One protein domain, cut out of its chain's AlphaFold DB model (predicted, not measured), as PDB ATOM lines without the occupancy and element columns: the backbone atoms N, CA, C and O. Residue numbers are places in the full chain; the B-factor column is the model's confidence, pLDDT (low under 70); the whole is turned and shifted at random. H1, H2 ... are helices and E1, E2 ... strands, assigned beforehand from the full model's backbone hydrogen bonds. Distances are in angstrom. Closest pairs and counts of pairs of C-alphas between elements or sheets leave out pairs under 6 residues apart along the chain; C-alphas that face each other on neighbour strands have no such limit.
ATOM      1  N   PRO A  33      47.630  -9.915 -12.718       71.81
ATOM      2  CA  PRO A  33      47.653 -10.988 -11.747       71.81
ATOM      3  C   PRO A  33      46.370 -11.810 -11.900       71.81
ATOM      4  O   PRO A  33      45.315 -11.281 -12.262       71.81
ATOM      5  N   LYS A  34      46.463 -13.124 -11.685       73.31
ATOM      6  CA  LYS A  34      45.314 -14.033 -11.829       73.31
ATOM      7  C   LYS A  34      44.489 -14.095 -10.551       73.31
ATOM      8  O   LYS A  34      43.290 -14.355 -10.606       73.31
ATOM      9  N   THR A  35      45.134 -13.847  -9.419       72.81
ATOM     10  CA  THR A  35      44.531 -13.770  -8.092       72.81
ATOM     11  C   THR A  35      45.019 -12.520  -7.368       72.81
ATOM     12  O   THR A  35      46.053 -11.955  -7.721       72.81
ATOM     13  N   THR A  36      44.297 -12.076  -6.337       71.94
ATOM     14  CA  THR A  36      44.748 -10.943  -5.512       71.94
ATOM     15  C   THR A  36      46.068 -11.251  -4.804       71.94
ATOM     16  O   THR A  36      46.909 -10.373  -4.690       71.94
ATOM     17  N   ALA A  37      46.308 -12.510  -4.428       71.88
ATOM     18  CA  ALA A  37      47.577 -12.970  -3.860       71.88
ATOM     19  C   ALA A  37      48.780 -12.869  -4.816       71.88
ATOM     20  O   ALA A  37      49.922 -12.883  -4.350       71.88
ATOM     21  N   ASP A  38      48.550 -12.756  -6.128       75.56
ATOM     22  CA  ASP A  38      49.607 -12.573  -7.130       75.56
ATOM     23  C   ASP A  38      50.001 -11.100  -7.308       75.56
ATOM     24  O   ASP A  38      50.932 -10.798  -8.057       75.56
ATOM     25  N   ILE A  39      49.294 -10.165  -6.663       77.62
ATOM     26  CA  ILE A  39      49.638  -8.748  -6.732       77.62
ATOM     27  C   ILE A  39      50.984  -8.548  -6.028       77.62
ATOM     28  O   ILE A  39      51.176  -8.929  -4.874       77.62
ATOM     29  N   ARG A  40      51.938  -7.970  -6.755       76.50
ATOM     30  CA  ARG A  40      53.235  -7.525  -6.243       76.50
ATOM     31  C   ARG A  40      53.426  -6.092  -6.716       76.50
ATOM     32  O   ARG A  40      53.521  -5.856  -7.921       76.50
ATOM     33  N   LEU A  41      53.390  -5.147  -5.782       79.69
ATOM     34  CA  LEU A  41      53.616  -3.730  -6.053       79.69
ATOM     35  C   LEU A  41      55.034  -3.377  -5.615       79.69
ATOM     36  O   LEU A  41      55.408  -3.622  -4.474       79.69
ATOM     37  N   GLU A  42      55.822  -2.817  -6.527       79.69
ATOM     38  CA  GLU A  42      57.222  -2.464  -6.285       79.69
ATOM     39  C   GLU A  42      57.562  -1.120  -6.947       79.69
ATOM     40  O   GLU A  42      56.957  -0.731  -7.952       79.69
ATOM     41  N   GLY A  43      58.558  -0.416  -6.405       81.06
ATOM     42  CA  GLY A  43      59.100   0.817  -6.979       81.06
ATOM     43  C   GLY A  43      58.057   1.929  -7.087       81.06
ATOM     44  O   GLY A  43      57.454   2.327  -6.095       81.06
ATOM     45  N   LYS A  44      57.799   2.412  -8.308       80.50
ATOM     46  CA  LYS A  44      56.892   3.552  -8.553       80.50
ATOM     47  C   LYS A  44      55.448   3.356  -8.062       80.50
ATOM     48  O   LYS A  44      54.684   4.305  -8.051       80.50
ATOM     49  N   TRP A  45      55.059   2.126  -7.725       78.12
ATOM     50  CA  TRP A  45      53.719   1.789  -7.233       78.12
ATOM     51  C   TRP A  45      53.609   1.817  -5.703       78.12
ATOM     52  O   TRP A  45      52.507   1.716  -5.169       78.12
ATOM     53  N   THR A  46      54.740   1.910  -4.999       84.06
ATOM     54  CA  THR A  46      54.800   1.981  -3.531       84.06
ATOM     55  C   THR A  46      55.066   3.394  -3.024       84.06
ATOM     56  O   THR A  46      54.950   3.645  -1.824       84.06
ATOM     57  N   GLU A  47      55.398   4.311  -3.931       86.88
ATOM     58  CA  GLU A  47      55.783   5.691  -3.655       86.88
ATOM     59  C   GLU A  47      54.866   6.671  -4.401       86.88
ATOM     60  O   GLU A  47      54.299   6.341  -5.443       86.88
ATOM     61  N   THR A  48      54.723   7.885  -3.875       83.81
ATOM     62  CA  THR A  48      54.163   9.021  -4.616       83.81
ATOM     63  C   THR A  48      55.143   9.479  -5.700       83.81
ATOM     64  O   THR A  48      56.329   9.152  -5.660       83.81
ATOM     65  N   GLU A  49      54.706  10.333  -6.627       81.25
ATOM     66  CA  GLU A  49      55.620  10.935  -7.615       81.25
ATOM     67  C   GLU A  49      56.728  11.794  -6.983       81.25
ATOM     68  O   GLU A  49      57.795  11.987  -7.564       81.25
ATOM     69  N   THR A  50      56.495  12.285  -5.766       84.50
ATOM     70  CA  THR A  50      57.473  13.023  -4.957       84.50
ATOM     71  C   THR A  50      58.385  12.113  -4.121       84.50
ATOM     72  O   THR A  50      59.187  12.616  -3.332       84.50
ATOM     73  N   GLY A  51      58.285  10.788  -4.281       83.94
ATOM     74  CA  GLY A  51      59.116   9.790  -3.599       83.94
ATOM     75  C   GLY A  51      58.730   9.532  -2.139       83.94
ATOM     76  O   GLY A  51      59.543   9.029  -1.368       83.94
ATOM     77  N   GLN A  52      57.522   9.915  -1.717       85.25
ATOM     78  CA  GLN A  52      57.034   9.625  -0.367       85.25
ATOM     79  C   GLN A  52      56.427   8.218  -0.313       85.25
ATOM     80  O   GLN A  52      55.763   7.821  -1.269       85.25
ATOM     81  N   PRO A  53      56.567   7.473   0.799       86.00
ATOM     82  CA  PRO A  53      55.871   6.202   0.969       86.00
ATOM     83  C   PRO A  53      54.357   6.370   0.808       86.00
ATOM     84  O   PRO A  53      53.754   7.245   1.437       86.00
ATOM     85  N   PHE A  54      53.755   5.526  -0.030       88.12
ATOM     86  CA  PHE A  54      52.329   5.580  -0.347       88.12
ATOM     87  C   PHE A  54      51.605   4.260  -0.078       88.12
ATOM     88  O   PHE A  54      50.487   4.275   0.429       88.12
ATOM     89  N   LEU A  55      52.228   3.111  -0.362       88.94
ATOM     90  CA  LEU A  55      51.690   1.806   0.032       88.94
ATOM     91  C   LEU A  55      52.055   1.524   1.497       88.94
ATOM     92  O   LEU A  55      53.213   1.258   1.808       88.94
ATOM     93  N   LEU A  56      51.074   1.591   2.399       85.00
ATOM     94  CA  LEU A  56      51.290   1.457   3.846       85.00
ATOM     95  C   LEU A  56      50.991   0.060   4.385       85.00
ATOM     96  O   LEU A  56      51.551  -0.347   5.401       85.00
ATOM     97  N   LEU A  57      50.091  -0.666   3.723       83.62
ATOM     98  CA  LEU A  57      49.748  -2.037   4.072       83.62
ATOM     99  C   LEU A  57      49.764  -2.885   2.809       83.62
ATOM    100  O   LEU A  57      49.073  -2.559   1.848       83.62
ATOM    101  N   ASP A  58      50.503  -3.985   2.866       84.38
ATOM    102  CA  ASP A  58      50.442  -5.088   1.914       84.38
ATOM    103  C   ASP A  58      50.405  -6.382   2.728       84.38
ATOM    104  O   ASP A  58      51.420  -6.830   3.265       84.38
ATOM    105  N   ASN A  59      49.199  -6.905   2.958       80.50
ATOM    106  CA  ASN A  59      49.002  -8.070   3.815       80.50
ATOM    107  C   ASN A  59      48.001  -9.050   3.206       80.50
ATOM    108  O   ASN A  59      47.054  -8.658   2.529       80.50
ATOM    109  N   ILE A  60      48.175 -10.337   3.498       78.06
ATOM    110  CA  ILE A  60      47.293 -11.405   3.034       78.06
ATOM    111  C   ILE A  60      46.417 -11.861   4.201       78.06
ATOM    112  O   ILE A  60      46.909 -12.372   5.206       78.06
ATOM    113  N   PHE A  61      45.101 -11.737   4.046       77.81
ATOM    114  CA  PHE A  61      44.112 -12.222   5.002       77.81
ATOM    115  C   PHE A  61      43.122 -13.165   4.314       77.81
ATOM    116  O   PHE A  61      42.450 -12.783   3.361       77.81
ATOM    117  N   GLN A  62      43.025 -14.410   4.797       76.44
ATOM    118  CA  GLN A  62      42.118 -15.436   4.251       76.44
ATOM    119  C   GLN A  62      42.200 -15.564   2.713       76.44
ATOM    120  O   GLN A  62      41.184 -15.573   2.023       76.44
ATOM    121  N   ASN A  63      43.423 -15.642   2.178       71.00
ATOM    122  CA  ASN A  63      43.746 -15.721   0.744       71.00
ATOM    123  C   ASN A  63      43.419 -14.467  -0.087       71.00
ATOM    124  O   ASN A  63      43.593 -14.488  -1.304       71.00
ATOM    125  N   ASN A  64      43.004 -13.370   0.550       71.75
ATOM    126  CA  ASN A  64      42.795 -12.083  -0.099       71.75
ATOM    127  C   ASN A  64      43.907 -11.116   0.292       71.75
ATOM    128  O   ASN A  64      44.234 -10.982   1.471       71.75
ATOM    129  N   THR A  65      44.475 -10.428  -0.694       75.75
ATOM    130  CA  THR A  65      45.432  -9.350  -0.422       75.75
ATOM    131  C   THR A  65      44.675  -8.075  -0.080       75.75
ATOM    132  O   THR A  65      43.770  -7.671  -0.812       75.75
ATOM    133  N   ILE A  66      45.034  -7.467   1.046       79.75
ATOM    134  CA  ILE A  66      44.554  -6.170   1.505       79.75
ATOM    135  C   ILE A  66      45.680  -5.173   1.271       79.75
ATOM    136  O   ILE A  66      46.766  -5.311   1.837       79.75
ATOM    137  N   LEU A  67      45.387  -4.162   0.457       81.88
ATOM    138  CA  LEU A  67      46.282  -3.048   0.188       81.88
ATOM    139  C   LEU A  67      45.706  -1.780   0.808       81.88
ATOM    140  O   LEU A  67      44.513  -1.510   0.651       81.88
ATOM    141  N   ALA A  68      46.543  -0.995   1.479       82.44
ATOM    142  CA  ALA A  68      46.169   0.335   1.950       82.44
ATOM    143  C   ALA A  68      47.153   1.370   1.419       82.44
ATOM    144  O   ALA A  68      48.357   1.267   1.652       82.44
ATOM    145  N   PHE A  69      46.612   2.378   0.739       83.88
ATOM    146  CA  PHE A  69      47.376   3.490   0.199       83.88
ATOM    147  C   PHE A  69      47.045   4.768   0.959       83.88
ATOM    148  O   PHE A  69      45.880   5.157   1.036       83.88
ATOM    149  N   ALA A  70      48.056   5.413   1.521       84.81
ATOM    150  CA  ALA A  70      47.950   6.735   2.120       84.81
ATOM    151  C   ALA A  70      49.349   7.327   2.306       84.81
ATOM    152  O   ALA A  70      50.342   6.611   2.387       84.81
ATOM    153  N   THR A  71      49.430   8.648   2.418       86.81
ATOM    154  CA  THR A  71      50.643   9.313   2.898       86.81
ATOM    155  C   THR A  71      50.604   9.418   4.423       86.81
ATOM    156  O   THR A  71      49.537   9.356   5.042       86.81
ATOM    157  N   THR A  72      51.759   9.633   5.058       85.56
ATOM    158  CA  THR A  72      51.816   9.928   6.501       85.56
ATOM    159  C   THR A  72      50.966  11.147   6.862       85.56
ATOM    160  O   THR A  72      50.304  11.136   7.896       85.56
ATOM    161  N   TYR A  73      50.937  12.157   5.989       86.38
ATOM    162  CA  TYR A  73      50.108  13.349   6.151       86.38
ATOM    163  C   TYR A  73      48.612  12.998   6.187       86.38
ATOM    164  O   TYR A  73      47.928  13.345   7.143       86.38
ATOM    165  N   ASN A  74      48.125  12.204   5.224       84.44
ATOM    166  CA  ASN A  74      46.725  11.766   5.193       84.44
ATOM    167  C   ASN A  74      46.336  11.003   6.468       84.44
ATOM    168  O   ASN A  74      45.224  11.162   6.966       84.44
ATOM    169  N   LEU A  75      47.240  10.172   7.004       86.19
ATOM    170  CA  LEU A  75      46.992   9.447   8.252       86.19
ATOM    171  C   LEU A  75      46.959  10.364   9.476       86.19
ATOM    172  O   LEU A  75      46.152  10.134  10.372       86.19
ATOM    173  N   GLN A  76      47.833  11.368   9.534       89.75
ATOM    174  CA  GLN A  76      47.845  12.348  10.620       89.75
ATOM    175  C   GLN A  76      46.566  13.183  10.616       89.75
ATOM    176  O   GLN A  76      45.925  13.302  11.659       89.75
ATOM    177  N   ASP A  77      46.156  13.673   9.446       87.81
ATOM    178  CA  ASP A  77      44.902  14.410   9.276       87.81
ATOM    179  C   ASP A  77      43.698  13.534   9.639       87.81
ATOM    180  O   ASP A  77      42.820  13.967  10.388       87.81
ATOM    181  N   LEU A  78      43.677  12.271   9.194       85.31
ATOM    182  CA  LEU A  78      42.625  11.322   9.558       85.31
ATOM    183  C   LEU A  78      42.584  11.059  11.072       85.31
ATOM    184  O   LEU A  78      41.504  11.029  11.651       85.31
ATOM    185  N   ALA A  79      43.740  10.889  11.720       88.75
ATOM    186  CA  ALA A  79      43.831  10.632  13.158       88.75
ATOM    187  C   ALA A  79      43.451  11.851  14.016       88.75
ATOM    188  O   ALA A  79      42.950  11.682  15.126       88.75
ATOM    189  N   ALA A  80      43.696  13.065  13.519       92.06
ATOM    190  CA  ALA A  80      43.332  14.311  14.186       92.06
ATOM    191  C   ALA A  80      41.864  14.720  13.954       92.06
ATOM    192  O   ALA A  80      41.352  15.594  14.651       92.06
ATOM    193  N   SER A  81      41.187  14.107  12.980       88.19
ATOM    194  CA  SER A  81      39.815  14.452  12.607       88.19
ATOM    195  C   SER A  81      38.784  13.786  13.525       88.19
ATOM    196  O   SER A  81      38.737  12.566  13.646       88.19
ATOM    197  N   GLU A  82      37.888  14.581  14.119       90.25
ATOM    198  CA  GLU A  82      36.761  14.079  14.930       90.25
ATOM    199  C   GLU A  82      35.628  13.501  14.064       90.25
ATOM    200  O   GLU A  82      34.851  12.651  14.497       90.25
ATOM    201  N   THR A  83      35.509  13.956  12.817       84.12
ATOM    202  CA  THR A  83      34.493  13.495  11.867       84.12
ATOM    203  C   THR A  83      35.093  13.441  10.473       84.12
ATOM    204  O   THR A  83      35.757  14.380  10.042       84.12
ATOM    205  N   PHE A  84      34.831  12.356   9.751       74.81
ATOM    206  CA  PHE A  84      35.252  12.181   8.367       74.81
ATOM    207  C   PHE A  84      34.050  11.803   7.500       74.81
ATOM    208  O   PHE A  84      33.204  10.992   7.883       74.81
ATOM    209  N   PHE A  85      33.972  12.413   6.321       71.12
ATOM    210  CA  PHE A  85      32.948  12.117   5.329       71.12
ATOM    211  C   PHE A  85      33.513  11.133   4.312       71.12
ATOM    212  O   PHE A  85      34.345  11.485   3.480       71.12
ATOM    213  N   CYS A  86      33.052   9.889   4.379       69.62
ATOM    214  CA  CYS A  86      33.365   8.875   3.380       69.62
ATOM    215  C   CYS A  86      32.323   8.944   2.257       69.62
ATOM    216  O   CYS A  86      31.336   8.213   2.300       69.62
ATOM    217  N   ASP A  87      32.510   9.817   1.263       65.25
ATOM    218  CA  ASP A  87      31.533   9.991   0.167       65.25
ATOM    219  C   ASP A  87      31.573   8.886  -0.913       65.25
ATOM    220  O   ASP A  87      30.789   8.905  -1.859       65.25
ATOM    221  N   GLY A  88      32.430   7.874  -0.747       51.25
ATOM    222  CA  GLY A  88      32.630   6.810  -1.735       51.25
ATOM    223  C   GLY A  88      34.052   6.725  -2.284       51.25
ATOM    224  O   GLY A  88      34.319   5.901  -3.152       51.25
ATOM    225  N   THR A  89      35.001   7.482  -1.731       52.53
ATOM    226  CA  THR A  89      36.444   7.359  -2.022       52.53
ATOM    227  C   THR A  89      37.095   6.104  -1.413       52.53
ATOM    228  O   THR A  89      38.314   5.994  -1.357       52.53
ATOM    229  N   PHE A  90      36.293   5.137  -0.960       50.66
ATOM    230  CA  PHE A  90      36.736   3.793  -0.599       50.66
ATOM    231  C   PHE A  90      36.210   2.824  -1.654       50.66
ATOM    232  O   PHE A  90      35.091   2.320  -1.563       50.66
ATOM    233  N   TYR A  91      37.019   2.567  -2.678       53.66
ATOM    234  CA  TYR A  91      36.706   1.546  -3.667       53.66
ATOM    235  C   TYR A  91      37.180   0.189  -3.145       53.66
ATOM    236  O   TYR A  91      38.374  -0.104  -3.144       53.66
ATOM    237  N   THR A  92      36.258  -0.693  -2.755       52.12
ATOM    238  CA  THR A  92      36.550  -2.132  -2.811       52.12
ATOM    239  C   THR A  92      36.668  -2.495  -4.282       52.12
ATOM    240  O   THR A  92      35.654  -2.623  -4.966       52.12
ATOM    241  N   CYS A  93      37.899  -2.576  -4.786       54.94
ATOM    242  CA  CYS A  93      38.155  -2.897  -6.181       54.94
ATOM    243  C   CYS A  93      37.622  -4.310  -6.490       54.94
ATOM    244  O   CYS A  93      38.181  -5.280  -5.976       54.94
ATOM    245  N   PRO A  94      36.550  -4.469  -7.292       53.97
ATOM    246  CA  PRO A  94      35.927  -5.777  -7.499       53.97
ATOM    247  C   PRO A  94      36.753  -6.666  -8.434       53.97
ATOM    248  O   PRO A  94      36.576  -7.883  -8.450       53.97
ATOM    249  N   SER A  95      37.640  -6.063  -9.236       63.28
ATOM    250  CA  SER A  95      38.463  -6.758 -10.218       63.28
ATOM    251  C   SER A  95      39.926  -6.306 -10.178       63.28
ATOM    252  O   SER A  95      40.250  -5.144  -9.939       63.28
ATOM    253  N   LEU A  96      40.832  -7.245 -10.463       63.09
ATOM    254  CA  LEU A  96      42.281  -7.019 -10.561       63.09
ATOM    255  C   LEU A  96      42.665  -5.960 -11.611       63.09
ATOM    256  O   LEU A  96      43.688  -5.292 -11.475       63.09
ATOM    257  N   ILE A  97      41.835  -5.798 -12.644       59.94
ATOM    258  CA  ILE A  97      42.023  -4.801 -13.705       59.94
ATOM    259  C   ILE A  97      41.774  -3.392 -13.162       59.94
ATOM    260  O   ILE A  97      42.537  -2.467 -13.458       59.94
ATOM    261  N   ASP A  98      40.727  -3.236 -12.356       63.00
ATOM    262  CA  ASP A  98      40.374  -1.949 -11.765       63.00
ATOM    263  C   ASP A  98      41.437  -1.517 -10.752       63.00
ATOM    264  O   ASP A  98      41.808  -0.348 -10.731       63.00
ATOM    265  N   LEU A  99      42.014  -2.460  -9.999       65.06
ATOM    266  CA  LEU A  99      43.058  -2.155  -9.021       65.06
ATOM    267  C   LEU A  99      44.325  -1.617  -9.690       65.06
ATOM    268  O   LEU A  99      44.867  -0.609  -9.247       65.06
ATOM    269  N   MET A 100      44.780  -2.258 -10.771       65.12
ATOM    270  CA  MET A 100      45.939  -1.770 -11.526       65.12
ATOM    271  C   MET A 100      45.677  -0.393 -12.139       65.12
ATOM    272  O   MET A 100      46.570   0.445 -12.171       65.12
ATOM    273  N   THR A 101      44.448  -0.141 -12.593       63.81
ATOM    274  CA  THR A 101      44.054   1.168 -13.134       63.81
ATOM    275  C   THR A 101      43.992   2.233 -12.037       63.81
ATOM    276  O   THR A 101      44.417   3.366 -12.258       63.81
ATOM    277  N   TYR A 102      43.494   1.877 -10.851       65.62
ATOM    278  CA  TYR A 102      43.412   2.772  -9.701       65.62
ATOM    279  C   TYR A 102      44.795   3.111  -9.154       65.62
ATOM    280  O   TYR A 102      45.049   4.276  -8.895       65.62
ATOM    281  N   ALA A 103      45.704   2.140  -9.047       63.06
ATOM    282  CA  ALA A 103      47.085   2.400  -8.648       63.06
ATOM    283  C   ALA A 103      47.779   3.386  -9.609       63.06
ATOM    284  O   ALA A 103      48.512   4.254  -9.150       63.06
ATOM    285  N   ASP A 104      47.497   3.297 -10.918       64.00
ATOM    286  CA  ASP A 104      48.110   4.160 -11.953       64.00
ATOM    287  C   ASP A 104      47.517   5.572 -11.883       64.00
ATOM    288  O   ASP A 104      48.226   6.572 -11.920       64.00
ATOM    289  N   SER A 105      46.200   5.654 -11.676       63.66
ATOM    290  CA  SER A 105      45.490   6.931 -11.532       63.66
ATOM    291  C   SER A 105      45.801   7.620 -10.195       63.66
ATOM    292  O   SER A 105      45.903   8.838 -10.139       63.66
ATOM    293  N   ALA A 106      45.949   6.859  -9.109       59.59
ATOM    294  CA  ALA A 106      46.252   7.385  -7.780       59.59
ATOM    295  C   ALA A 106      47.683   7.925  -7.695       59.59
ATOM    296  O   ALA A 106      47.896   8.914  -6.997       59.59
ATOM    297  N   SER A 107      48.639   7.339  -8.433       57.53
ATOM    298  CA  SER A 107      49.961   7.954  -8.581       57.53
ATOM    299  C   SER A 107      49.894   9.305  -9.305       57.53
ATOM    300  O   SER A 107      50.547  10.237  -8.854       57.53
ATOM    301  N   GLU A 108      49.051   9.452 -10.335       55.31
ATOM    302  CA  GLU A 108      48.929  10.697 -11.123       55.31
ATOM    303  C   GLU A 108      48.184  11.842 -10.391       55.31
ATOM    304  O   GLU A 108      48.294  13.003 -10.782       55.31
ATOM    305  N   LEU A 109      47.385  11.547  -9.355       51.62
ATOM    306  CA  LEU A 109      46.516  12.534  -8.685       51.62
ATOM    307  C   LEU A 109      47.130  13.208  -7.444       51.62
ATOM    308  O   LEU A 109      46.500  14.101  -6.884       51.62
ATOM    309  N   LEU A 110      48.328  12.811  -7.004       46.97
ATOM    310  CA  LEU A 110      49.007  13.375  -5.821       46.97
ATOM    311  C   LEU A 110      50.005  14.503  -6.165       46.97
ATOM    312  O   LEU A 110      51.112  14.553  -5.624       46.97
TER     313      LEU A 110
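This is residues 33 to 110 of the 111 residues of an uncharacterized protein of Crassostrea gigas (UniProt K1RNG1). A two-stranded hairpin, E1 and E2, runs roughly alongside the helix H2 with a gap between them, and residues 73 to 90, including most of H1, stick out as an arm whose chain then folds back toward H2. Before the hairpin, residues 33 to 54 form a long stretch with no named element. The printed part has 78 residues with two named strands and two named helices in the order E1, E2, H1, H2, the sheet order is E1 - E2, antiparallel, and the class is mixed, with under half of the residues, 35 of 78, in named elements. The whole is compact, with a radius of gyration of the C-alphas of 13.3 A and spans of 39 by 27 by 19 A.

E1 is residues 55 to 61, 16.7 A long, and begins at C-alpha 55 at (51.690, 1.806, 0.032). E2 is residues 64 to 69, 16.2 A. H1 is residues 72 to 80, 12.3 A. H2 is residues 96 to 108, 18.9 A, and ends at C-alpha 108 at (48.929, 10.697, -11.123).

E1 and E2 form a hairpin of antiparallel neighbours, with 165 degrees between their directions. N 59 and O 66 are within hydrogen-bond range at 3.1 A, and N 66 and O 59 at 2.8 A. H1 is apart from E1, and H2 is apart from E1, E2 and H1. In H1 and H2 every O i to N i+4 pair is within hydrogen-bond range.

The farthest C-alphas, of Lys 34 and Glu 82, are 39.7 A apart. The printed part has no cut. The link H1 to H2 is long, with 15 residues. Residues 86 to 110 have pLDDT under 70, and the mean of the printed part is 74.3.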